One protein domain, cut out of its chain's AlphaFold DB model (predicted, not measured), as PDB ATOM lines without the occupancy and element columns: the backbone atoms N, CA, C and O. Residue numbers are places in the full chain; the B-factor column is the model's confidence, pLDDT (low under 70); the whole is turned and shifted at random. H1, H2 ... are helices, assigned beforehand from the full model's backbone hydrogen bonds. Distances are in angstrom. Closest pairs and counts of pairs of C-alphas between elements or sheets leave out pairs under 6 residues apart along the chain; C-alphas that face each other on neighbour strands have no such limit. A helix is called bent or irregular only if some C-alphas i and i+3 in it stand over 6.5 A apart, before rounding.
ATOM      1  N   GLU A  18      25.361  22.509 -28.118       38.28
ATOM      2  CA  GLU A  18      26.068  23.164 -27.011       38.28
ATOM      3  C   GLU A  18      26.920  22.219 -26.139       38.28
ATOM      4  O   GLU A  18      28.059  22.536 -25.805       38.28
ATOM      5  N   VAL A  19      26.404  21.047 -25.747       37.81
ATOM      6  CA  VAL A  19      27.132  20.055 -24.931       37.81
ATOM      7  C   VAL A  19      28.192  19.342 -25.772       37.81
ATOM      8  O   VAL A  19      29.304  19.115 -25.292       37.81
ATOM      9  N   VAL A  20      27.902  19.048 -27.048       38.84
ATOM     10  CA  VAL A  20      28.920  18.572 -28.003       38.84
ATOM     11  C   VAL A  20      30.022  19.606 -28.166       38.84
ATOM     12  O   VAL A  20      31.176  19.205 -28.245       38.84
ATOM     13  N   GLU A  21      29.708  20.899 -28.219       44.38
ATOM     14  CA  GLU A  21      30.690  21.983 -28.314       44.38
ATOM     15  C   GLU A  21      31.503  22.169 -27.027       44.38
ATOM     16  O   GLU A  21      32.722  22.289 -27.108       44.38
ATOM     17  N   LEU A  22      30.881  22.067 -25.848       40.12
ATOM     18  CA  LEU A  22      31.576  22.025 -24.549       40.12
ATOM     19  C   LEU A  22      32.569  20.851 -24.462       40.12
ATOM     20  O   LEU A  22      33.658  20.988 -23.905       40.12
ATOM     21  N   ILE A  23      32.209  19.688 -25.021       37.28
ATOM     22  CA  ILE A  23      33.045  18.474 -25.048       37.28
ATOM     23  C   ILE A  23      34.079  18.530 -26.184       37.28
ATOM     24  O   ILE A  23      35.226  18.105 -26.010       37.28
ATOM     25  N   ARG A  24      33.721  19.114 -27.334       40.47
ATOM     26  CA  ARG A  24      34.636  19.541 -28.401       40.47
ATOM     27  C   ARG A  24      35.333  20.812 -27.951       40.47
ATOM     28  O   ARG A  24      35.265  21.843 -28.612       40.47
ATOM     29  N   PHE A  25      36.089  20.695 -26.869       41.97
ATOM     30  CA  PHE A  25      37.203  21.573 -26.584       41.97
ATOM     31  C   PHE A  25      38.024  21.757 -27.871       41.97
ATOM     32  O   PHE A  25      38.939  20.979 -28.164       41.97
ATOM     33  N   LYS A  26      37.738  22.812 -28.640       36.03
ATOM     34  CA  LYS A  26      38.765  23.488 -29.414       36.03
ATOM     35  C   LYS A  26      39.679  24.044 -28.341       36.03
ATOM     36  O   LYS A  26      39.477  25.146 -27.867       36.03
ATOM     37  N   VAL A  27      40.651  23.249 -27.908       35.41
ATOM     38  CA  VAL A  27      41.880  23.838 -27.403       35.41
ATOM     39  C   VAL A  27      42.562  24.299 -28.686       35.41
ATOM     40  O   VAL A  27      42.998  23.439 -29.461       35.41
ATOM     41  N   PRO A  28      42.611  25.613 -28.984       36.41
ATOM     42  CA  PRO A  28      43.650  26.091 -29.888       36.41
ATOM     43  C   PRO A  28      44.959  25.535 -29.325       36.41
ATOM     44  O   PRO A  28      45.051  25.414 -28.105       36.41
ATOM     45  N   GLU A  29      45.944  25.156 -30.140       45.62
ATOM     46  CA  GLU A  29      47.282  24.874 -29.604       45.62
ATOM     47  C   GLU A  29      47.632  25.989 -28.616       45.62
ATOM     48  O   GLU A  29      47.812  27.132 -29.038       45.62
ATOM     49  N   ALA A  30      47.582  25.678 -27.311       51.44
ATOM     50  CA  ALA A  30      47.584  26.718 -26.298       51.44
ATOM     51  C   ALA A  30      48.871  27.494 -26.510       51.44
ATOM     52  O   ALA A  30      49.965  26.914 -26.521       51.44
ATOM     53  N   THR A  31      48.739  28.788 -26.774       57.41
ATOM     54  CA  THR A  31      49.896  29.613 -27.078       57.41
ATOM     55  C   THR A  31      50.858  29.515 -25.901       57.41
ATOM     56  O   THR A  31      50.460  29.322 -24.747       57.41
ATOM     57  N   ARG A  32      52.160  29.635 -26.168       57.47
ATOM     58  CA  ARG A  32      53.177  29.589 -25.108       57.47
ATOM     59  C   ARG A  32      52.829  30.538 -23.951       57.47
ATOM     60  O   ARG A  32      53.050  30.188 -22.794       57.47
ATOM     61  N   ASP A  33      52.219  31.677 -24.263       59.41
ATOM     62  CA  ASP A  33      51.780  32.666 -23.285       59.41
ATOM     63  C   ASP A  33      50.578  32.201 -22.446       59.41
ATOM     64  O   ASP A  33      50.536  32.477 -21.249       59.41
ATOM     65  N   GLU A  34      49.623  31.459 -23.015       63.09
ATOM     66  CA  GLU A  34      48.523  30.831 -22.260       63.09
ATOM     67  C   GLU A  34      49.042  29.771 -21.292       63.09
ATOM     68  O   GLU A  34      48.618  29.732 -20.138       63.09
ATOM     69  N   ILE A  35      50.017  28.960 -21.712       62.66
ATOM     70  CA  ILE A  35      50.645  27.951 -20.850       62.66
ATOM     71  C   ILE A  35      51.392  28.622 -19.691       62.66
ATOM     72  O   ILE A  35      51.271  28.185 -18.547       62.66
ATOM     73  N   VAL A  36      52.139  29.698 -19.959       64.62
ATOM     74  CA  VAL A  36      52.854  30.462 -18.923       64.62
ATOM     75  C   VAL A  36      51.870  31.118 -17.949       64.62
ATOM     76  O   VAL A  36      52.056  31.027 -16.731       64.62
ATOM     77  N   ARG A  37      50.785  31.725 -18.449       64.56
ATOM     78  CA  ARG A  37      49.736  32.306 -17.598       64.56
ATOM     79  C   ARG A  37      49.050  31.245 -16.744       64.56
ATOM     80  O   ARG A  37      48.963  31.436 -15.530       64.56
ATOM     81  N   ALA A  38      48.646  30.119 -17.331       63.09
ATOM     82  CA  ALA A  38      48.052  28.989 -16.619       63.09
ATOM     83  C   ALA A  38      49.007  28.396 -15.567       63.09
ATOM     84  O   ALA A  38      48.573  28.070 -14.465       63.09
ATOM     85  N   ALA A  39      50.312  28.332 -15.854       67.75
ATOM     86  CA  ALA A  39      51.324  27.887 -14.896       67.75
ATOM     87  C   ALA A  39      51.463  28.829 -13.691       67.75
ATOM     88  O   ALA A  39      51.636  28.368 -12.565       67.75
ATOM     89  N   SER A  40      51.322  30.142 -13.898       74.31
ATOM     90  CA  SER A  40      51.305  31.122 -12.802       74.31
ATOM     91  C   SER A  40      49.973  31.164 -12.037       74.31
ATOM     92  O   SER A  40      49.928  31.622 -10.891       74.31
ATOM     93  N   ALA A  41      48.881  30.698 -12.657       78.00
ATOM     94  CA  ALA A  41      47.528  30.820 -12.124       78.00
ATOM     95  C   ALA A  41      47.370  30.083 -10.794       78.00
ATOM     96  O   ALA A  41      46.771  30.636  -9.883       78.00
ATOM     97  N   MET A  42      47.964  28.896 -10.640       84.19
ATOM     98  CA  MET A  42      47.896  28.132  -9.390       84.19
ATOM     99  C   MET A  42      48.650  28.808  -8.244       84.19
ATOM    100  O   MET A  42      48.160  28.857  -7.113       84.19
ATOM    101  N   SER A  43      49.823  29.385  -8.518       80.12
ATOM    102  CA  SER A  43      50.567  30.149  -7.512       80.12
ATOM    103  C   SER A  43      49.788  31.393  -7.084       80.12
ATOM    104  O   SER A  43      49.635  31.634  -5.890       80.12
ATOM    105  N   ARG A  44      49.212  32.129  -8.045       74.94
ATOM    106  CA  ARG A  44      48.338  33.283  -7.780       74.94
ATOM    107  C   ARG A  44      47.072  32.880  -7.031       74.94
ATOM    108  O   ARG A  44      46.715  33.538  -6.067       74.94
ATOM    109  N   LEU A  45      46.434  31.778  -7.413       71.38
ATOM    110  CA  LEU A  45      45.257  31.229  -6.745       71.38
ATOM    111  C   LEU A  45      45.568  30.866  -5.295       71.38
ATOM    112  O   LEU A  45      44.791  31.175  -4.405       71.38
ATOM    113  N   THR A  46      46.718  30.244  -5.042       73.00
ATOM    114  CA  THR A  46      47.122  29.872  -3.681       73.00
ATOM    115  C   THR A  46      47.343  31.103  -2.795       73.00
ATOM    116  O   THR A  46      47.215  30.996  -1.580       73.00
ATOM    117  N   VAL A  47      47.655  32.260  -3.386       68.62
ATOM    118  CA  VAL A  47      47.811  33.537  -2.672       68.62
ATOM    119  C   VAL A  47      46.468  34.255  -2.516       68.62
ATOM    120  O   VAL A  47      46.111  34.631  -1.410       68.62
ATOM    121  N   ILE A  48      45.705  34.409  -3.600       59.22
ATOM    122  CA  ILE A  48      44.452  35.182  -3.623       59.22
ATOM    123  C   ILE A  48      43.306  34.399  -2.958       59.22
ATOM    124  O   ILE A  48      42.510  34.959  -2.213       59.22
ATOM    125  N   TYR A  49      43.246  33.085  -3.191       60.47
ATOM    126  CA  TYR A  49      42.173  32.179  -2.770       60.47
ATOM    127  C   TYR A  49      42.713  30.893  -2.100       60.47
ATOM    128  O   TYR A  49      42.359  29.776  -2.498       60.47
ATOM    129  N   PRO A  50      43.529  30.989  -1.028       61.12
ATOM    130  CA  PRO A  50      44.143  29.829  -0.362       61.12
ATOM    131  C   PRO A  50      43.126  28.831   0.204       61.12
ATOM    132  O   PRO A  50      43.474  27.709   0.573       61.12
ATOM    133  N   ARG A  51      41.870  29.245   0.373       60.59
ATOM    134  CA  ARG A  51      40.792  28.393   0.882       60.59
ATOM    135  C   ARG A  51      40.257  27.443  -0.177       60.59
ATOM    136  O   ARG A  51      40.125  26.270   0.140       60.59
ATOM    137  N   VAL A  52      40.050  27.915  -1.406       66.44
ATOM    138  CA  VAL A  52      39.577  27.093  -2.533       66.44
ATOM    139  C   VAL A  52      40.510  25.898  -2.737       66.44
ATOM    140  O   VAL A  52      40.071  24.753  -2.767       66.44
ATOM    141  N   VAL A  53      41.819  26.161  -2.744       72.00
ATOM    142  CA  VAL A  53      42.859  25.129  -2.860       72.00
ATOM    143  C   VAL A  53      42.823  24.142  -1.687       72.00
ATOM    144  O   VAL A  53      42.838  22.933  -1.894       72.00
ATOM    145  N   ARG A  54      42.745  24.634  -0.441       70.56
ATOM    146  CA  ARG A  54      42.726  23.768   0.755       70.56
ATOM    147  C   ARG A  54      41.470  22.904   0.851       70.56
ATOM    148  O   ARG A  54      41.575  21.749   1.248       70.56
ATOM    149  N   VAL A  55      40.306  23.455   0.511       71.06
ATOM    150  CA  VAL A  55      39.024  22.734   0.517       71.06
ATOM    151  C   VAL A  55      39.040  21.638  -0.537       71.06
ATOM    152  O   VAL A  55      38.754  20.491  -0.209       71.06
ATOM    153  N   ALA A  56      39.421  21.972  -1.774       76.81
ATOM    154  CA  ALA A  56      39.518  21.000  -2.855       76.81
ATOM    155  C   ALA A  56      40.484  19.862  -2.488       76.81
ATOM    156  O   ALA A  56      40.113  18.695  -2.593       76.81
ATOM    157  N   ALA A  57      41.671  20.182  -1.960       80.50
ATOM    158  CA  ALA A  57      42.628  19.177  -1.497       80.50
ATOM    159  C   ALA A  57      42.042  18.280  -0.391       80.50
ATOM    160  O   ALA A  57      42.090  17.060  -0.513       80.50
ATOM    161  N   ALA A  58      41.416  18.857   0.642       76.19
ATOM    162  CA  ALA A  58      40.824  18.089   1.740       76.19
ATOM    163  C   ALA A  58      39.651  17.197   1.288       76.19
ATOM    164  O   ALA A  58      39.482  16.085   1.788       76.19
ATOM    165  N   LEU A  59      38.834  17.666   0.339       78.06
ATOM    166  CA  LEU A  59      37.749  16.879  -0.254       78.06
ATOM    167  C   LEU A  59      38.292  15.691  -1.052       78.06
ATOM    168  O   LEU A  59      37.775  14.583  -0.910       78.06
ATOM    169  N   LEU A  60      39.341  15.912  -1.851       86.00
ATOM    170  CA  LEU A  60      40.030  14.858  -2.595       86.00
ATOM    171  C   LEU A  60      40.693  13.839  -1.660       86.00
ATOM    172  O   LEU A  60      40.526  12.639  -1.865       86.00
ATOM    173  N   GLU A  61      41.382  14.297  -0.614       82.88
ATOM    174  CA  GLU A  61      42.016  13.437   0.392       82.88
ATOM    175  C   GLU A  61      40.975  12.571   1.114       82.88
ATOM    176  O   GLU A  61      41.105  11.349   1.164       82.88
ATOM    177  N   ASN A  62      39.881  13.175   1.587       80.12
ATOM    178  CA  ASN A  62      38.801  12.438   2.242       80.12
ATOM    179  C   ASN A  62      38.116  11.438   1.294       80.12
ATOM    180  O   ASN A  62      37.780  10.321   1.700       80.12
ATOM    181  N   TRP A  63      37.915  11.819   0.028       85.00
ATOM    182  CA  TRP A  63      37.373  10.914  -0.983       85.00
ATOM    183  C   TRP A  63      38.308   9.729  -1.215       85.00
ATOM    184  O   TRP A  63      37.848   8.588  -1.202       85.00
ATOM    185  N   TYR A  64      39.612   9.982  -1.351       85.94
ATOM    186  CA  TYR A  64      40.630   8.950  -1.510       85.94
ATOM    187  C   TYR A  64      40.620   7.984  -0.320       85.94
ATOM    188  O   TYR A  64      40.451   6.781  -0.510       85.94
ATOM    189  N   SER A  65      40.693   8.493   0.916       80.25
ATOM    190  CA  SER A  65      40.676   7.661   2.127       80.25
ATOM    191  C   SER A  65      39.413   6.807   2.256       80.25
ATOM    192  O   SER A  65      39.481   5.695   2.770       80.25
ATOM    193  N   SER A  66      38.272   7.304   1.772       79.75
ATOM    194  CA  SER A  66      36.992   6.588   1.835       79.75
ATOM    195  C   SER A  66      36.826   5.525   0.740       79.75
ATOM    196  O   SER A  66      36.011   4.621   0.900       79.75
ATOM    197  N   ASN A  67      37.567   5.621  -0.373       81.69
ATOM    198  CA  ASN A  67      37.321   4.816  -1.580       81.69
ATOM    199  C   ASN A  67      38.531   4.008  -2.080       81.69
ATOM    200  O   ASN A  67      38.381   3.256  -3.041       81.69
ATOM    201  N   PHE A  68      39.705   4.140  -1.450       78.94
ATOM    202  CA  PHE A  68      40.952   3.494  -1.885       78.94
ATOM    203  C   PHE A  68      40.928   1.960  -1.800       78.94
ATOM    204  O   PHE A  68      41.574   1.290  -2.603       78.94
ATOM    205  N   ALA A  69      40.203   1.389  -0.836       77.44
ATOM    206  CA  ALA A  69      40.184  -0.056  -0.637       77.44
ATOM    207  C   ALA A  69      39.409  -0.787  -1.746       77.44
ATOM    208  O   ALA A  69      38.366  -0.322  -2.216       77.44
ATOM    209  N   ALA A  70      39.900  -1.973  -2.119       75.56
ATOM    210  CA  ALA A  70      39.167  -2.871  -2.993       75.56
ATOM    211  C   ALA A  70      37.878  -3.346  -2.310       75.56
ATOM    212  O   ALA A  70      37.896  -3.883  -1.205       75.56
ATOM    213  N   ASP A  71      36.766  -3.150  -3.004       83.88
ATOM    214  CA  ASP A  71      35.426  -3.491  -2.548       83.88
ATOM    215  C   ASP A  71      34.918  -4.682  -3.356       83.88
ATOM    216  O   ASP A  71      34.729  -4.592  -4.572       83.88
ATOM    217  N   THR A  72      34.747  -5.812  -2.673       83.50
ATOM    218  CA  THR A  72      34.409  -7.090  -3.302       83.50
ATOM    219  C   THR A  72      32.997  -7.133  -3.878       83.50
ATOM    220  O   THR A  72      32.695  -8.043  -4.654       83.50
ATOM    221  N   ASP A  73      32.160  -6.158  -3.524       85.75
ATOM    222  CA  ASP A  73      30.776  -6.056  -3.978       85.75
ATOM    223  C   ASP A  73      30.637  -5.219  -5.260       85.75
ATOM    224  O   ASP A  73      29.555  -5.149  -5.837       85.75
ATOM    225  N   ARG A  74      31.733  -4.630  -5.761       88.06
ATOM    226  CA  ARG A  74      31.742  -3.891  -7.034       88.06
ATOM    227  C   ARG A  74      31.927  -4.816  -8.223       88.06
ATOM    228  O   ARG A  74      32.826  -5.649  -8.219       88.06
ATOM    229  N   ASP A  75      31.182  -4.587  -9.297       88.88
ATOM    230  CA  ASP A  75      31.489  -5.188 -10.595       88.88
ATOM    231  C   ASP A  75      32.900  -4.801 -11.082       88.88
ATOM    232  O   ASP A  75      33.356  -3.683 -10.817       88.88
ATOM    233  N   PRO A  76      33.597  -5.664 -11.848       92.38
ATOM    234  CA  PRO A  76      34.970  -5.396 -12.282       92.38
ATOM    235  C   PRO A  76      35.143  -4.090 -13.067       92.38
ATOM    236  O   PRO A  76      36.121  -3.378 -12.848       92.38
ATOM    237  N   LEU A  77      34.180  -3.742 -13.930       92.88
ATOM    238  CA  LEU A  77      34.216  -2.492 -14.698       92.88
ATOM    239  C   LEU A  77      34.049  -1.264 -13.790       92.88
ATOM    240  O   LEU A  77      34.736  -0.255 -13.966       92.88
ATOM    241  N   LEU A  78      33.172  -1.356 -12.786       92.69
ATOM    242  CA  LEU A  78      32.992  -0.294 -11.799       92.69
ATOM    243  C   LEU A  78      34.249  -0.154 -10.940       92.69
ATOM    244  O   LEU A  78      34.739   0.953 -10.742       92.69
ATOM    245  N   HIS A  79      34.817  -1.271 -10.484       93.62
ATOM    246  CA  HIS A  79      36.070  -1.284  -9.737       93.62
ATOM    247  C   HIS A  79      37.214  -0.635 -10.524       93.62
ATOM    248  O   HIS A  79      37.895   0.242  -9.994       93.62
ATOM    249  N   PHE A  80      37.374  -0.987 -11.802       94.75
ATOM    250  CA  PHE A  80      38.339  -0.339 -12.686       94.75
ATOM    251  C   PHE A  80      38.092   1.174 -12.790       94.75
ATOM    252  O   PHE A  80      39.027   1.965 -12.677       94.75
ATOM    253  N   SER A  81      36.833   1.592 -12.934       94.88
ATOM    254  CA  SER A  81      36.459   3.010 -13.014       94.88
ATOM    255  C   SER A  81      36.810   3.782 -11.734       94.88
ATOM    256  O   SER A  81      37.335   4.895 -11.796       94.88
ATOM    257  N   TYR A  82      36.623   3.164 -10.562       94.19
ATOM    258  CA  TYR A  82      37.103   3.695  -9.281       94.19
ATOM    259  C   TYR A  82      38.627   3.816  -9.240       94.19
ATOM    260  O   TYR A  82      39.139   4.840  -8.792       94.19
ATOM    261  N   GLN A  83      39.362   2.806  -9.716       93.56
ATOM    262  CA  GLN A  83      40.825   2.858  -9.779       93.56
ATOM    263  C   GLN A  83      41.315   3.995 -10.686       93.56
ATOM    264  O   GLN A  83      42.259   4.692 -10.322       93.56
ATOM    265  N   GLN A  84      40.644   4.246 -11.815       94.75
ATOM    266  CA  GLN A  84      40.950   5.392 -12.677       94.75
ATOM    267  C   GLN A  84      40.729   6.727 -11.954       94.75
ATOM    268  O   GLN A  84      41.598   7.598 -12.019       94.75
ATOM    269  N   ILE A  85      39.623   6.885 -11.215       94.56
ATOM    270  CA  ILE A  85      39.413   8.085 -10.391       94.56
ATOM    271  C   ILE A  85      40.498   8.206  -9.323       94.56
ATOM    272  O   ILE A  85      41.050   9.288  -9.165       94.56
ATOM    273  N   LEU A  86      40.827   7.134  -8.599       93.38
ATOM    274  CA  LEU A  86      41.839   7.166  -7.538       93.38
ATOM    275  C   LEU A  86      43.190   7.670  -8.055       93.38
ATOM    276  O   LEU A  86      43.800   8.521  -7.411       93.38
ATOM    277  N   LEU A  87      43.618   7.205  -9.232       92.50
ATOM    278  CA  LEU A  87      44.857   7.656  -9.870       92.50
ATOM    279  C   LEU A  87      44.827   9.155 -10.203       92.50
ATOM    280  O   LEU A  87      45.805   9.863  -9.963       92.50
ATOM    281  N   TRP A  88      43.702   9.654 -10.721       92.62
ATOM    282  CA  TRP A  88      43.525  11.077 -11.004       92.62
ATOM    283  C   TRP A  88      43.435  11.922  -9.733       92.62
ATOM    284  O   TRP A  88      44.102  12.945  -9.635       92.62
ATOM    285  N   VAL A  89      42.657  11.491  -8.741       93.69
ATOM    286  CA  VAL A  89      42.491  12.172  -7.451       93.69
ATOM    287  C   VAL A  89      43.828  12.302  -6.737       93.69
ATOM    288  O   VAL A  89      44.158  13.394  -6.278       93.69
ATOM    289  N   GLN A  90      44.611  11.220  -6.684       90.75
ATOM    290  CA  GLN A  90      45.942  11.234  -6.087       90.75
ATOM    291  C   GLN A  90      46.837  12.268  -6.774       90.75
ATOM    292  O   GLN A  90      47.450  13.100  -6.110       90.75
ATOM    293  N   GLU A  91      46.881  12.268  -8.103       89.44
ATOM    294  CA  GLU A  91      47.717  13.208  -8.839       89.44
ATOM    295  C   GLU A  91      47.239  14.658  -8.697       89.44
ATOM    296  O   GLU A  91      48.058  15.557  -8.491       89.44
ATOM    297  N   MET A  92      45.932  14.908  -8.821       91.81
ATOM    298  CA  MET A  92      45.372  16.248  -8.661       91.81
ATOM    299  C   MET A  92      45.702  16.772  -7.268       91.81
ATOM    300  O   MET A  92      46.142  17.910  -7.138       91.81
ATOM    301  N   HIS A  93      45.566  15.929  -6.244       90.62
ATOM    302  CA  HIS A  93      45.940  16.253  -4.876       90.62
ATOM    303  C   HIS A  93      47.440  16.573  -4.746       90.62
ATOM    304  O   HIS A  93      47.784  17.652  -4.266       90.62
ATOM    305  N   GLU A  94      48.337  15.705  -5.228       89.38
ATOM    306  CA  GLU A  94      49.794  15.924  -5.195       89.38
ATOM    307  C   GLU A  94      50.193  17.235  -5.890       89.38
ATOM    308  O   GLU A  94      50.891  18.072  -5.317       89.38
ATOM    309  N   LYS A  95      49.692  17.474  -7.107       89.56
ATOM    310  CA  LYS A  95      49.965  18.708  -7.860       89.56
ATOM    311  C   LYS A  95      49.393  19.949  -7.186       89.56
ATOM    312  O   LYS A  95      49.978  21.029  -7.301       89.56
ATOM    313  N   MET A  96      48.254  19.819  -6.514       87.62
ATOM    314  CA  MET A  96      47.616  20.911  -5.790       87.62
ATOM    315  C   MET A  96      48.426  21.287  -4.544       87.62
ATOM    316  O   MET A  96      48.699  22.470  -4.339       87.62
ATOM    317  N   VAL A  97      48.889  20.293  -3.777       85.31
ATOM    318  CA  VAL A  97      49.777  20.471  -2.614       85.31
ATOM    319  C   VAL A  97      51.115  21.088  -3.029       85.31
ATOM    320  O   VAL A  97      51.575  22.044  -2.401       85.31
ATOM    321  N   ASP A  98      51.687  20.626  -4.141       87.25
ATOM    322  CA  ASP A  98      52.942  21.150  -4.686       87.25
ATOM    323  C   ASP A  98      52.796  22.510  -5.389       87.25
ATOM    324  O   ASP A  98      53.790  23.085  -5.833       87.25
ATOM    325  N   LYS A  99      51.569  23.037  -5.521       85.56
ATOM    326  CA  LYS A  99      51.248  24.278  -6.254       85.56
ATOM    327  C   LYS A  99      51.662  24.244  -7.733       85.56
ATOM    328  O   LYS A  99      51.972  25.280  -8.318       85.56
ATOM    329  N   ARG A 100      51.661  23.053  -8.337       86.50
ATOM    330  CA  ARG A 100      52.020  22.797  -9.745       86.50
ATOM    331  C   ARG A 100      50.825  22.402 -10.616       86.50
ATOM    332  O   ARG A 100      51.018  22.139 -11.800       86.50
ATOM    333  N   LEU A 101      49.625  22.324 -10.040       88.00
ATOM    334  CA  LEU A 101      48.403  21.961 -10.754       88.00
ATOM    335  C   LEU A 101      48.073  22.983 -11.846       88.00
ATOM    336  O   LEU A 101      47.990  24.176 -11.571       88.00
ATOM    337  N   LEU A 102      47.855  22.512 -13.071       84.44
ATOM    338  CA  LEU A 102      47.422  23.343 -14.192       84.44
ATOM    339  C   LEU A 102      45.933  23.132 -14.474       84.44
ATOM    340  O   LEU A 102      45.404  22.041 -14.278       84.44
ATOM    341  N   LEU A 103      45.272  24.147 -15.042       80.75
ATOM    342  CA  LEU A 103      43.902  24.001 -15.555       80.75
ATOM    343  C   LEU A 103      43.790  22.833 -16.551       80.75
ATOM    344  O   LEU A 103      42.831  22.069 -16.507       80.75
ATOM    345  N   PHE A 104      44.802  22.661 -17.403       78.69
ATOM    346  CA  PHE A 104      44.860  21.571 -18.377       78.69
ATOM    347  C   PHE A 104      44.893  20.182 -17.728       78.69
ATOM    348  O   PHE A 104      44.354  19.247 -18.306       78.69
ATOM    349  N   ASP A 105      45.463  20.039 -16.526       84.50
ATOM    350  CA  ASP A 105      45.456  18.755 -15.816       84.50
ATOM    351  C   ASP A 105      44.029  18.368 -15.396       84.50
ATOM    352  O   ASP A 105      43.625  17.217 -15.553       84.50
ATOM    353  N   LEU A 106      43.246  19.343 -14.914       85.25
ATOM    354  CA  LEU A 106      41.838  19.148 -14.554       85.25
ATOM    355  C   LEU A 106      40.986  18.848 -15.793       85.25
ATOM    356  O   LEU A 106      40.143  17.956 -15.760       85.25
ATOM    357  N   GLN A 107      41.226  19.554 -16.900       79.75
ATOM    358  CA  GLN A 107      40.534  19.293 -18.165       79.75
ATOM    359  C   GLN A 107      40.842  17.890 -18.700       79.75
ATOM    360  O   GLN A 107      39.923  17.161 -19.066       79.75
ATOM    361  N   ASP A 108      42.116  17.484 -18.712       79.69
ATOM    362  CA  ASP A 108      42.528  16.142 -19.136       79.69
ATOM    363  C   ASP A 108      41.908  15.053 -18.254       79.69
ATOM    364  O   ASP A 108      41.462  14.029 -18.778       79.69
ATOM    365  N   MET A 109      41.824  15.285 -16.938       87.81
ATOM    366  CA  MET A 109      41.119  14.399 -16.017       87.81
ATOM    367  C   MET A 109      39.649  14.247 -16.421       87.81
ATOM    368  O   MET A 109      39.209  13.130 -16.685       87.81
ATOM    369  N   PHE A 110      38.884  15.342 -16.497       86.00
ATOM    370  CA  PHE A 110      37.443  15.262 -16.771       86.00
ATOM    371  C   PHE A 110      37.129  14.697 -18.158       86.00
ATOM    372  O   PHE A 110      36.184  13.926 -18.291       86.00
ATOM    373  N   ILE A 111      37.954  14.988 -19.166       80.88
ATOM    374  CA  ILE A 111      37.824  14.390 -20.504       80.88
ATOM    375  C   ILE A 111      38.089  12.887 -20.455       80.88
ATOM    376  O   ILE A 111      37.335  12.108 -21.032       80.88
ATOM    377  N   SER A 112      39.127  12.459 -19.735       84.00
ATOM    378  CA  SER A 112      39.426  11.033 -19.583       84.00
ATOM    379  C   SER A 112      38.303  10.293 -18.851       84.00
ATOM    380  O   SER A 112      37.943   9.188 -19.250       84.00
ATOM    381  N   LEU A 113      37.724  10.901 -17.810       89.75
ATOM    382  CA  LEU A 113      36.590  10.338 -17.075       89.75
ATOM    383  C   LEU A 113      35.312  10.297 -17.927       89.75
ATOM    384  O   LEU A 113      34.593   9.303 -17.892       89.75
ATOM    385  N   TYR A 114      35.045  11.332 -18.724       86.00
ATOM    386  CA  TYR A 114      33.921  11.363 -19.660       86.00
ATOM    387  C   TYR A 114      34.014  10.250 -20.717       86.00
ATOM    388  O   TYR A 114      33.051   9.523 -20.952       86.00
ATOM    389  N   GLU A 115      35.177  10.071 -21.341       82.38
ATOM    390  CA  GLU A 115      35.366   9.041 -22.372       82.38
ATOM    391  C   GLU A 115      35.328   7.626 -21.768       82.38
ATOM    392  O   GLU A 115      34.798   6.698 -22.379       82.38
ATOM    393  N   LEU A 116      35.810   7.452 -20.531       88.81
ATOM    394  CA  LEU A 116      35.603   6.208 -19.786       88.81
ATOM    395  C   LEU A 116      34.116   5.976 -19.477       88.81
ATOM    396  O   LEU A 116      33.651   4.842 -19.531       88.81
ATOM    397  N   HIS A 117      33.345   7.029 -19.204       90.94
ATOM    398  CA  HIS A 117      31.898   6.910 -19.059       90.94
ATOM    399  C   HIS A 117      31.236   6.458 -20.373       90.94
ATOM    400  O   HIS A 117      30.362   5.597 -20.325       90.94
ATOM    401  N   ASP A 118      31.682   6.944 -21.537       83.62
ATOM    402  CA  ASP A 118      31.209   6.461 -22.848       83.62
ATOM    403  C   ASP A 118      31.537   4.970 -23.057       83.62
ATOM    404  O   ASP A 118      30.673   4.198 -23.475       83.62
ATOM    405  N   LEU A 119      32.738   4.525 -22.664       84.12
ATOM    406  CA  LEU A 119      33.085   3.097 -22.651       84.12
ATOM    407  C   LEU A 119      32.148   2.297 -21.735       84.12
ATOM    408  O   LEU A 119      31.702   1.211 -22.108       84.12
ATOM    409  N   CYS A 120      31.842   2.813 -20.543       89.75
ATOM    410  CA  CYS A 120      30.902   2.168 -19.636       89.75
ATOM    411  C   CYS A 120      29.498   2.099 -20.246       89.75
ATOM    412  O   CYS A 120      28.877   1.050 -20.160       89.75
ATOM    413  N   MET A 121      29.023   3.148 -20.924       84.94
ATOM    414  CA  MET A 121      27.724   3.142 -21.610       84.94
ATOM    415  C   MET A 121      27.620   2.015 -22.645       84.94
ATOM    416  O   MET A 121      26.584   1.358 -22.730       84.94
ATOM    417  N   ASP A 122      28.699   1.753 -23.388       81.00
ATOM    418  CA  ASP A 122      28.758   0.680 -24.389       81.00
ATOM    419  C   ASP A 122      28.784  -0.733 -23.773       81.00
ATOM    420  O   ASP A 122      28.407  -1.711 -24.428       81.00
ATOM    421  N   ARG A 123      29.274  -0.872 -22.535       80.56
ATOM    422  CA  ARG A 123      29.521  -2.174 -21.889       80.56
ATOM    423  C   ARG A 123      28.457  -2.542 -20.858       80.56
ATOM    424  O   ARG A 123      27.999  -3.686 -20.847       80.56
ATOM    425  N   ASP A 124      28.098  -1.597 -19.997       84.44
ATOM    426  CA  ASP A 124      27.137  -1.752 -18.911       84.44
ATOM    427  C   ASP A 124      26.590  -0.384 -18.448       84.44
ATOM    428  O   ASP A 124      27.264   0.394 -17.762       84.44
ATOM    429  N   VAL A 125      25.331  -0.103 -18.794       85.56
ATOM    430  CA  VAL A 125      24.660   1.173 -18.489       85.56
ATOM    431  C   VAL A 125      24.494   1.434 -16.987       85.56
ATOM    432  O   VAL A 125      24.469   2.592 -16.570       85.56
ATOM    433  N   PHE A 126      24.423   0.392 -16.150       85.81
ATOM    434  CA  PHE A 126      24.315   0.559 -14.697       85.81
ATOM    435  C   PHE A 126      25.649   1.002 -14.110       85.81
ATOM    436  O   PHE A 126      25.694   1.937 -13.306       85.81
ATOM    437  N   VAL A 127      26.739   0.373 -14.556       90.44
ATOM    438  CA  VAL A 127      28.093   0.801 -14.193       90.44
ATOM    439  C   VAL A 127      28.348   2.226 -14.676       90.44
ATOM    440  O   VAL A 127      28.888   3.027 -13.913       90.44
ATOM    441  N   ALA A 128      27.908   2.574 -15.892       90.44
ATOM    442  CA  ALA A 128      28.009   3.935 -16.414       90.44
ATOM    443  C   ALA A 128      27.307   4.949 -15.505       90.44
ATOM    444  O   ALA A 128      27.903   5.962 -15.149       90.44
ATOM    445  N   HIS A 129      26.091   4.643 -15.048       88.94
ATOM    446  CA  HIS A 129      25.349   5.532 -14.162       88.94
ATOM    447  C   HIS A 129      26.011   5.710 -12.792       88.94
ATOM    448  O   HIS A 129      26.194   6.836 -12.329       88.94
ATOM    449  N   GLN A 130      26.445   4.613 -12.160       90.25
ATOM    450  CA  GLN A 130      27.200   4.690 -10.903       90.25
ATOM    451  C   GLN A 130      28.478   5.519 -11.073       90.25
ATOM    452  O   GLN A 130      28.804   6.350 -10.227       90.25
ATOM    453  N   PHE A 131      29.175   5.340 -12.192       94.31
ATOM    454  CA  PHE A 131      30.375   6.101 -12.500       94.31
ATOM    455  C   PHE A 131      30.084   7.589 -12.751       94.31
ATOM    456  O   PHE A 131      30.806   8.440 -12.231       94.31
ATOM    457  N   ALA A 132      28.999   7.930 -13.450       88.00
ATOM    458  CA  ALA A 132      28.582   9.312 -13.689       88.00
ATOM    459  C   ALA A 132      28.334  10.083 -12.381       88.00
ATOM    460  O   ALA A 132      28.754  11.235 -12.251       88.00
ATOM    461  N   LEU A 133      27.735   9.436 -11.376       86.44
ATOM    462  CA  LEU A 133      27.544  10.026 -10.045       86.44
ATOM    463  C   LEU A 133      28.882  10.372  -9.367       86.44
ATOM    464  O   LEU A 133      28.987  11.410  -8.708       86.44
ATOM    465  N   LEU A 134      29.918   9.551  -9.564       90.81
ATOM    466  CA  LEU A 134      31.267   9.823  -9.054       90.81
ATOM    467  C   LEU A 134      31.933  10.978  -9.805       90.81
ATOM    468  O   LEU A 134      32.506  11.863  -9.170       90.81
ATOM    469  N   ILE A 135      31.814  11.020 -11.137       89.62
ATOM    470  CA  ILE A 135      32.306  12.144 -11.952       89.62
ATOM    471  C   ILE A 135      31.658  13.448 -11.483       89.62
ATOM    472  O   ILE A 135      32.345  14.450 -11.274       89.62
ATOM    473  N   ARG A 136      30.343  13.434 -11.253       84.44
ATOM    474  CA  ARG A 136      29.597  14.583 -10.737       84.44
ATOM    475  C   ARG A 136      30.068  14.999  -9.350       84.44
ATOM    476  O   ARG A 136      30.272  16.186  -9.109       84.44
ATOM    477  N   GLN A 137      30.308  14.046  -8.452       83.50
ATOM    478  CA  GLN A 137      30.867  14.333  -7.132       83.50
ATOM    479  C   GLN A 137      32.227  15.044  -7.228       83.50
ATOM    480  O   GLN A 137      32.423  16.067  -6.573       83.50
ATOM    481  N   LEU A 138      33.143  14.561  -8.076       87.25
ATOM    482  CA  LEU A 138      34.432  15.226  -8.313       87.25
ATOM    483  C   LEU A 138      34.268  16.605  -8.961       87.25
ATOM    484  O   LEU A 138      34.996  17.534  -8.615       87.25
ATOM    485  N   SER A 139      33.301  16.753  -9.868       81.00
ATOM    486  CA  SER A 139      32.990  18.030 -10.523       81.00
ATOM    487  C   SER A 139      32.529  19.073  -9.510       81.00
ATOM    488  O   SER A 139      32.934  20.227  -9.591       81.00
ATOM    489  N   ILE A 140      31.767  18.664  -8.492       75.00
ATOM    490  CA  ILE A 140      31.399  19.533  -7.366       75.00
ATOM    491  C   ILE A 140      32.638  19.906  -6.541       75.00
ATOM    492  O   ILE A 140      32.803  21.069  -6.184       75.00
ATOM    493  N   TYR A 141      33.526  18.950  -6.252       79.00
ATOM    494  CA  TYR A 141      34.726  19.205  -5.441       79.00
ATOM    495  C   TYR A 141      35.727  20.143  -6.121       79.00
ATOM    496  O   TYR A 141      36.429  20.891  -5.441       79.00
ATOM    497  N   LEU A 142      35.806  20.094  -7.452       82.19
ATOM    498  CA  LEU A 142      36.811  20.804  -8.243       82.19
ATOM    499  C   LEU A 142      36.237  21.958  -9.074       82.19
ATOM    500  O   LEU A 142      37.011  22.688  -9.692       82.19
ATOM    501  N   GLY A 143      34.918  22.165  -9.082       75.19
ATOM    502  CA  GLY A 143      34.241  23.197  -9.874       75.19
ATOM    503  C   GLY A 143      34.720  24.607  -9.557       75.19
ATOM    504  O   GLY A 143      35.163  25.327 -10.452       75.19
ATOM    505  N   GLU A 144      34.720  24.974  -8.275       71.94
ATOM    506  CA  GLU A 144      35.186  26.291  -7.822       71.94
ATOM    507  C   GLU A 144      36.669  26.505  -8.169       71.94
ATOM    508  O   GLU A 144      37.039  27.518  -8.767       71.94
ATOM    509  N   LEU A 145      37.513  25.502  -7.897       78.62
ATOM    510  CA  LEU A 145      38.934  25.515  -8.251       78.62
ATOM    511  C   LEU A 145      39.145  25.756  -9.755       78.62
ATOM    512  O   LEU A 145      39.941  26.611 -10.147       78.62
ATOM    513  N   THR A 146      38.407  25.029 -10.592       78.19
ATOM    514  CA  THR A 146      38.495  25.095 -12.058       78.19
ATOM    515  C   THR A 146      38.067  26.467 -12.579       78.19
ATOM    516  O   THR A 146      38.748  27.046 -13.431       78.19
ATOM    517  N   ALA A 147      36.987  27.035 -12.035       71.19
ATOM    518  CA  ALA A 147      36.495  28.357 -12.412       71.19
ATOM    519  C   ALA A 147      37.520  29.461 -12.103       71.19
ATOM    520  O   ALA A 147      37.809  30.305 -12.960       71.19
ATOM    521  N   HIS A 148      38.133  29.438 -10.914       71.50
ATOM    522  CA  HIS A 148      39.154  30.425 -10.564       71.50
ATOM    523  C   HIS A 148      40.454  30.243 -11.357       71.50
ATOM    524  O   HIS A 148      41.049  31.240 -11.768       71.50
ATOM    525  N   LEU A 149      40.890  29.005 -11.616       74.19
ATOM    526  CA  LEU A 149      42.054  28.749 -12.472       74.19
ATOM    527  C   LEU A 149      41.828  29.253 -13.902       74.19
ATOM    528  O   LEU A 149      42.728  29.872 -14.465       74.19
ATOM    529  N   SER A 150      40.626  29.061 -14.452       72.19
ATOM    530  CA  SER A 150      40.247  29.578 -15.775       72.19
ATOM    531  C   SER A 150      40.316  31.105 -15.810       72.19
ATOM    532  O   SER A 150      41.011  31.681 -16.647       72.19
ATOM    533  N   ARG A 151      39.710  31.771 -14.816       71.00
ATOM    534  CA  ARG A 151      39.728  33.235 -14.693       71.00
ATOM    535  C   ARG A 151      41.144  33.797 -14.548       71.00
ATOM    536  O   ARG A 151      41.507  34.744 -15.237       71.00
ATOM    537  N   LEU A 152      41.960  33.224 -13.662       69.38
ATOM    538  CA  LEU A 152      43.325  33.699 -13.408       69.38
ATOM    539  C   LEU A 152      44.280  33.395 -14.568       69.38
ATOM    540  O   LEU A 152      45.198  34.181 -14.811       69.38
ATOM    541  N   GLY A 153      44.064  32.279 -15.269       69.62
ATOM    542  CA  GLY A 153      44.797  31.902 -16.478       69.62
ATOM    543  C   GLY A 153      44.395  32.698 -17.722       69.62
ATOM    544  O   GLY A 153      45.131  32.672 -18.708       69.62
ATOM    545  N   ASN A 154      43.285  33.447 -17.655       71.06
ATOM    546  CA  ASN A 154      42.622  34.065 -18.804       71.06
ATOM    547  C   ASN A 154      42.301  33.028 -19.895       71.06
ATOM    548  O   ASN A 154      42.565  33.251 -21.076       71.06
ATOM    549  N   CYS A 155      41.794  31.876 -19.458       66.88
ATOM    550  CA  CYS A 155      41.343  30.780 -20.303       66.88
ATOM    551  C   CYS A 155      39.813  30.717 -20.284       66.88
ATOM    552  O   CYS A 155      39.179  31.126 -19.308       66.88
ATOM    553  N   GLU A 156      39.225  30.159 -21.338       64.62
ATOM    554  CA  GLU A 156      37.788  29.897 -21.395       64.62
ATOM    555  C   GLU A 156      37.359  28.961 -20.255       64.62
ATOM    556  O   GLU A 156      38.011  27.948 -19.975       64.62
ATOM    557  N   ALA A 157      36.291  29.337 -19.551       59.81
ATOM    558  CA  ALA A 157      35.760  28.541 -18.456       59.81
ATOM    559  C   ALA A 157      34.976  27.350 -19.021       59.81
ATOM    560  O   ALA A 157      34.069  27.528 -19.826       59.81
ATOM    561  N   CYS A 158      35.304  26.145 -18.560       62.44
ATOM    562  CA  CYS A 158      34.538  24.945 -18.872       62.44
ATOM    563  C   CYS A 158      33.548  24.651 -17.749       62.44
ATOM    564  O   CYS A 158      33.949  24.516 -16.588       62.44
ATOM    565  N   ASP A 159      32.277  24.471 -18.101       66.12
ATOM    566  CA  ASP A 159      31.255  24.016 -17.163       66.12
ATOM    567  C   ASP A 159      31.334  22.493 -16.977       66.12
ATOM    568  O   ASP A 159      30.575  21.709 -17.549       66.12
ATOM    569  N   ILE A 160      32.315  22.061 -16.182       70.94
ATOM    570  CA  ILE A 160      32.527  20.642 -15.867       70.94
ATOM    571  C   ILE A 160      31.331  20.016 -15.135       70.94
ATOM    572  O   ILE A 160      31.128  18.806 -15.227       70.94
ATOM    573  N   LEU A 161      30.529  20.822 -14.429       69.81
ATOM    574  CA  LEU A 161      29.351  20.333 -13.723       69.81
ATOM    575  C   LEU A 161      28.233  20.006 -14.711       69.81
ATOM    576  O   LEU A 161      27.659  18.928 -14.594       69.81
ATOM    577  N   ARG A 162      27.991  20.853 -15.721       69.00
ATOM    578  CA  ARG A 162      27.032  20.553 -16.799       69.00
ATOM    579  C   ARG A 162      27.395  19.272 -17.549       69.00
ATOM    580  O   ARG A 162      26.516  18.459 -17.815       69.00
ATOM    581  N   VAL A 163      28.679  19.051 -17.844       71.12
ATOM    582  CA  VAL A 163      29.139  17.799 -18.481       71.12
ATOM    583  C   VAL A 163      28.849  16.588 -17.590       71.12
ATOM    584  O   VAL A 163      28.381  15.558 -18.070       71.12
ATOM    585  N   ALA A 164      29.098  16.701 -16.285       75.50
ATOM    586  CA  ALA A 164      28.836  15.608 -15.361       75.50
ATOM    587  C   ALA A 164      27.336  15.350 -15.146       75.50
ATOM    588  O   ALA A 164      26.926  14.191 -15.103       75.50
ATOM    589  N   ASP A 165      26.523  16.405 -15.053       71.12
ATOM    590  CA  ASP A 165      25.062  16.311 -14.991       71.12
ATOM    591  C   ASP A 165      24.513  15.635 -16.256       71.12
ATOM    592  O   ASP A 165      23.692  14.728 -16.150       71.12
ATOM    593  N   TRP A 166      25.052  15.960 -17.437       74.00
ATOM    594  CA  TRP A 166      24.701  15.278 -18.684       74.00
ATOM    595  C   TRP A 166      25.056  13.786 -18.669       74.00
ATOM    596  O   TRP A 166      24.252  12.957 -19.092       74.00
ATOM    597  N   CYS A 167      26.238  13.404 -18.165       78.81
ATOM    598  CA  CYS A 167      26.593  11.985 -18.023       78.81
ATOM    599  C   CYS A 167      25.588  11.252 -17.128       78.81
ATOM    600  O   CYS A 167      25.156  10.141 -17.445       78.81
ATOM    601  N   VAL A 168      25.207  11.880 -16.014       78.31
ATOM    602  CA  VAL A 168      24.233  11.341 -15.063       78.31
ATOM    603  C   VAL A 168      22.869  11.173 -15.731       78.31
ATOM    604  O   VAL A 168      22.284  10.096 -15.643       78.31
ATOM    605  N   GLU A 169      22.405  12.182 -16.461       72.81
ATOM    606  CA  GLU A 169      21.127  12.153 -17.166       72.81
ATOM    607  C   GLU A 169      21.100  11.093 -18.277       72.81
ATOM    608  O   GLU A 169      20.238  10.212 -18.274       72.81
ATOM    609  N   ARG A 170      22.089  11.106 -19.181       78.81
ATOM    610  CA  ARG A 170      22.210  10.139 -20.287       78.81
ATOM    611  C   ARG A 170      22.202   8.700 -19.779       78.81
ATOM    612  O   ARG A 170      21.523   7.841 -20.343       78.81
ATOM    613  N   SER A 171      22.972   8.423 -18.729       82.06
ATOM    614  CA  SER A 171      23.051   7.083 -18.147       82.06
ATOM    615  C   SER A 171      21.778   6.703 -17.386       82.06
ATOM    616  O   SER A 171      21.345   5.556 -17.484       82.06
ATOM    617  N   ALA A 172      21.122   7.646 -16.701       77.00
ATOM    618  CA  ALA A 172      19.845   7.409 -16.024       77.00
ATOM    619  C   ALA A 172      18.725   7.051 -17.015       77.00
ATOM    620  O   ALA A 172      17.976   6.098 -16.775       77.00
ATOM    621  N   ILE A 173      18.643   7.763 -18.148       73.56
ATOM    622  CA  ILE A 173      17.711   7.452 -19.243       73.56
ATOM    623  C   ILE A 173      17.969   6.033 -19.752       73.56
ATOM    624  O   ILE A 173      17.054   5.210 -19.785       73.56
ATOM    625  N   ALA A 174      19.226   5.709 -20.064       75.88
ATOM    626  CA  ALA A 174      19.586   4.391 -20.576       75.88
ATOM    627  C   ALA A 174      19.277   3.262 -19.578       75.88
ATOM    628  O   ALA A 174      18.789   2.207 -19.981       75.88
ATOM    629  N   VAL A 175      19.516   3.467 -18.280       78.12
ATOM    630  CA  VAL A 175      19.145   2.509 -17.223       78.12
ATOM    631  C   VAL A 175      17.630   2.301 -17.174       78.12
ATOM    632  O   VAL A 175      17.157   1.169 -17.052       78.12
ATOM    633  N   TYR A 176      16.861   3.382 -17.281       68.75
ATOM    634  CA  TYR A 176      15.406   3.325 -17.258       68.75
ATOM    635  C   TYR A 176      14.829   2.560 -18.465       68.75
ATOM    636  O   TYR A 176      13.927   1.725 -18.304       68.75
ATOM    637  N   GLU A 177      15.352   2.823 -19.665       71.50
ATOM    638  CA  GLU A 177      14.933   2.164 -20.905       71.50
ATOM    639  C   GLU A 177      15.301   0.677 -20.917       71.50
ATOM    640  O   GLU A 177      14.470  -0.169 -21.260       71.50
ATOM    641  N   ASN A 178      16.507   0.337 -20.457       67.50
ATOM    642  CA  ASN A 178      17.031  -1.030 -20.424       67.50
ATOM    643  C   ASN A 178      16.540  -1.843 -19.210       67.50
ATOM    644  O   ASN A 178      17.316  -2.616 -18.652       67.50
ATOM    645  N   ARG A 179      15.264  -1.671 -18.802       54.31
ATOM    646  CA  ARG A 179      14.593  -2.358 -17.668       54.31
ATOM    647  C   ARG A 179      15.234  -3.727 -17.370       54.31
ATOM    648  O   ARG A 179      15.290  -4.558 -18.276       54.31
TER     649      ARG A 179
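This is residues 18 to 179 of the 838 residues of the protein "Protein kinase domain-containing protein" of Varroa destructor (UniProt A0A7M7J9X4). Five helical pieces, H3, H4, H5, H6a and H7, make an up-and-down bundle: H4 and H5 lie side by side, H6a packs on both, H3 runs along H4, and H7 runs along H6a. The helix H6 bends sharply at one end of the bundle; its second arm H6b packs there on H2, which lies across that end, while the little H1 sits by the side of H7. The printed part has 162 residues with seven named helices, H1 to H7 in chain order, and no named strand: the class is all helix. It is compact, with a radius of gyration of the C-alphas of 16.2 A and spans of 50 by 36 by 21 A.

H1, residues 18 to 23, only just touches H7, residues 160 to 177, with 3 pairs of C-alphas within 8 A, and with residue 163 alone of H7; the closest C-alphas are those of Val 19 and Val 163, 7.1 A apart. H6, residues 125 to 153, was assigned as one helix by its hydrogen bonds but is bent: C-alphas 141 and 144 are 7.5 A apart, and its arms H6a, residues 125 to 141, and H6b, residues 144 to 153, stand at a steep tilt of 61 degrees. H2, residues 32 to 48, has a kink of 33 degrees near residue 42 and touches H6b, closest at the C-alphas of Ala 38 and Gly 153, 4.4 A. H3, residues 50 to 67, and H4, residues 76 to 97, form a hairpin at a shallow tilt of 30 degrees, closest at the C-alphas of Ala 57 and His 93, 5.6 A. H4 and H5, residues 103 to 123, form a hairpin at 3 degrees, closest at the C-alphas of Trp 88 and Met 109, 6.5 A. H5 and H6a form a third, closest at the C-alphas of Cys 120 and Ala 128, 4.7 A. H6a and H7 touch, opposite ways at a shallow tilt of 21 degrees, closest at the C-alphas of Arg 136 and Ala 164, 4.8 A. H3 and H7 are apart. Every O i to N i+4 pair is within hydrogen-bond range in H1, H3, H4, H5, H6a, H6b and H7; in H2, 11 of 13 are.

H1 begins at C-alpha 18, (26.068, 23.164, -27.011), and is 8.6 A long. H2 measures 23.9 A, H3 26.0 A, H4 31.3 A, H5 30.5 A, H6a 24.4 A and H6b 14.1 A. H7, 26.0 A, ends at C-alpha 177, (14.933, 2.164, -20.905).

The two C-alphas farthest apart, of Asp 33 and Arg 179, are 51.4 A apart. The printed part has no cut and no long link. Its mean pLDDT is 76.3; 40 residues are under 70, among them residues 18 to 39 and 47 to 52.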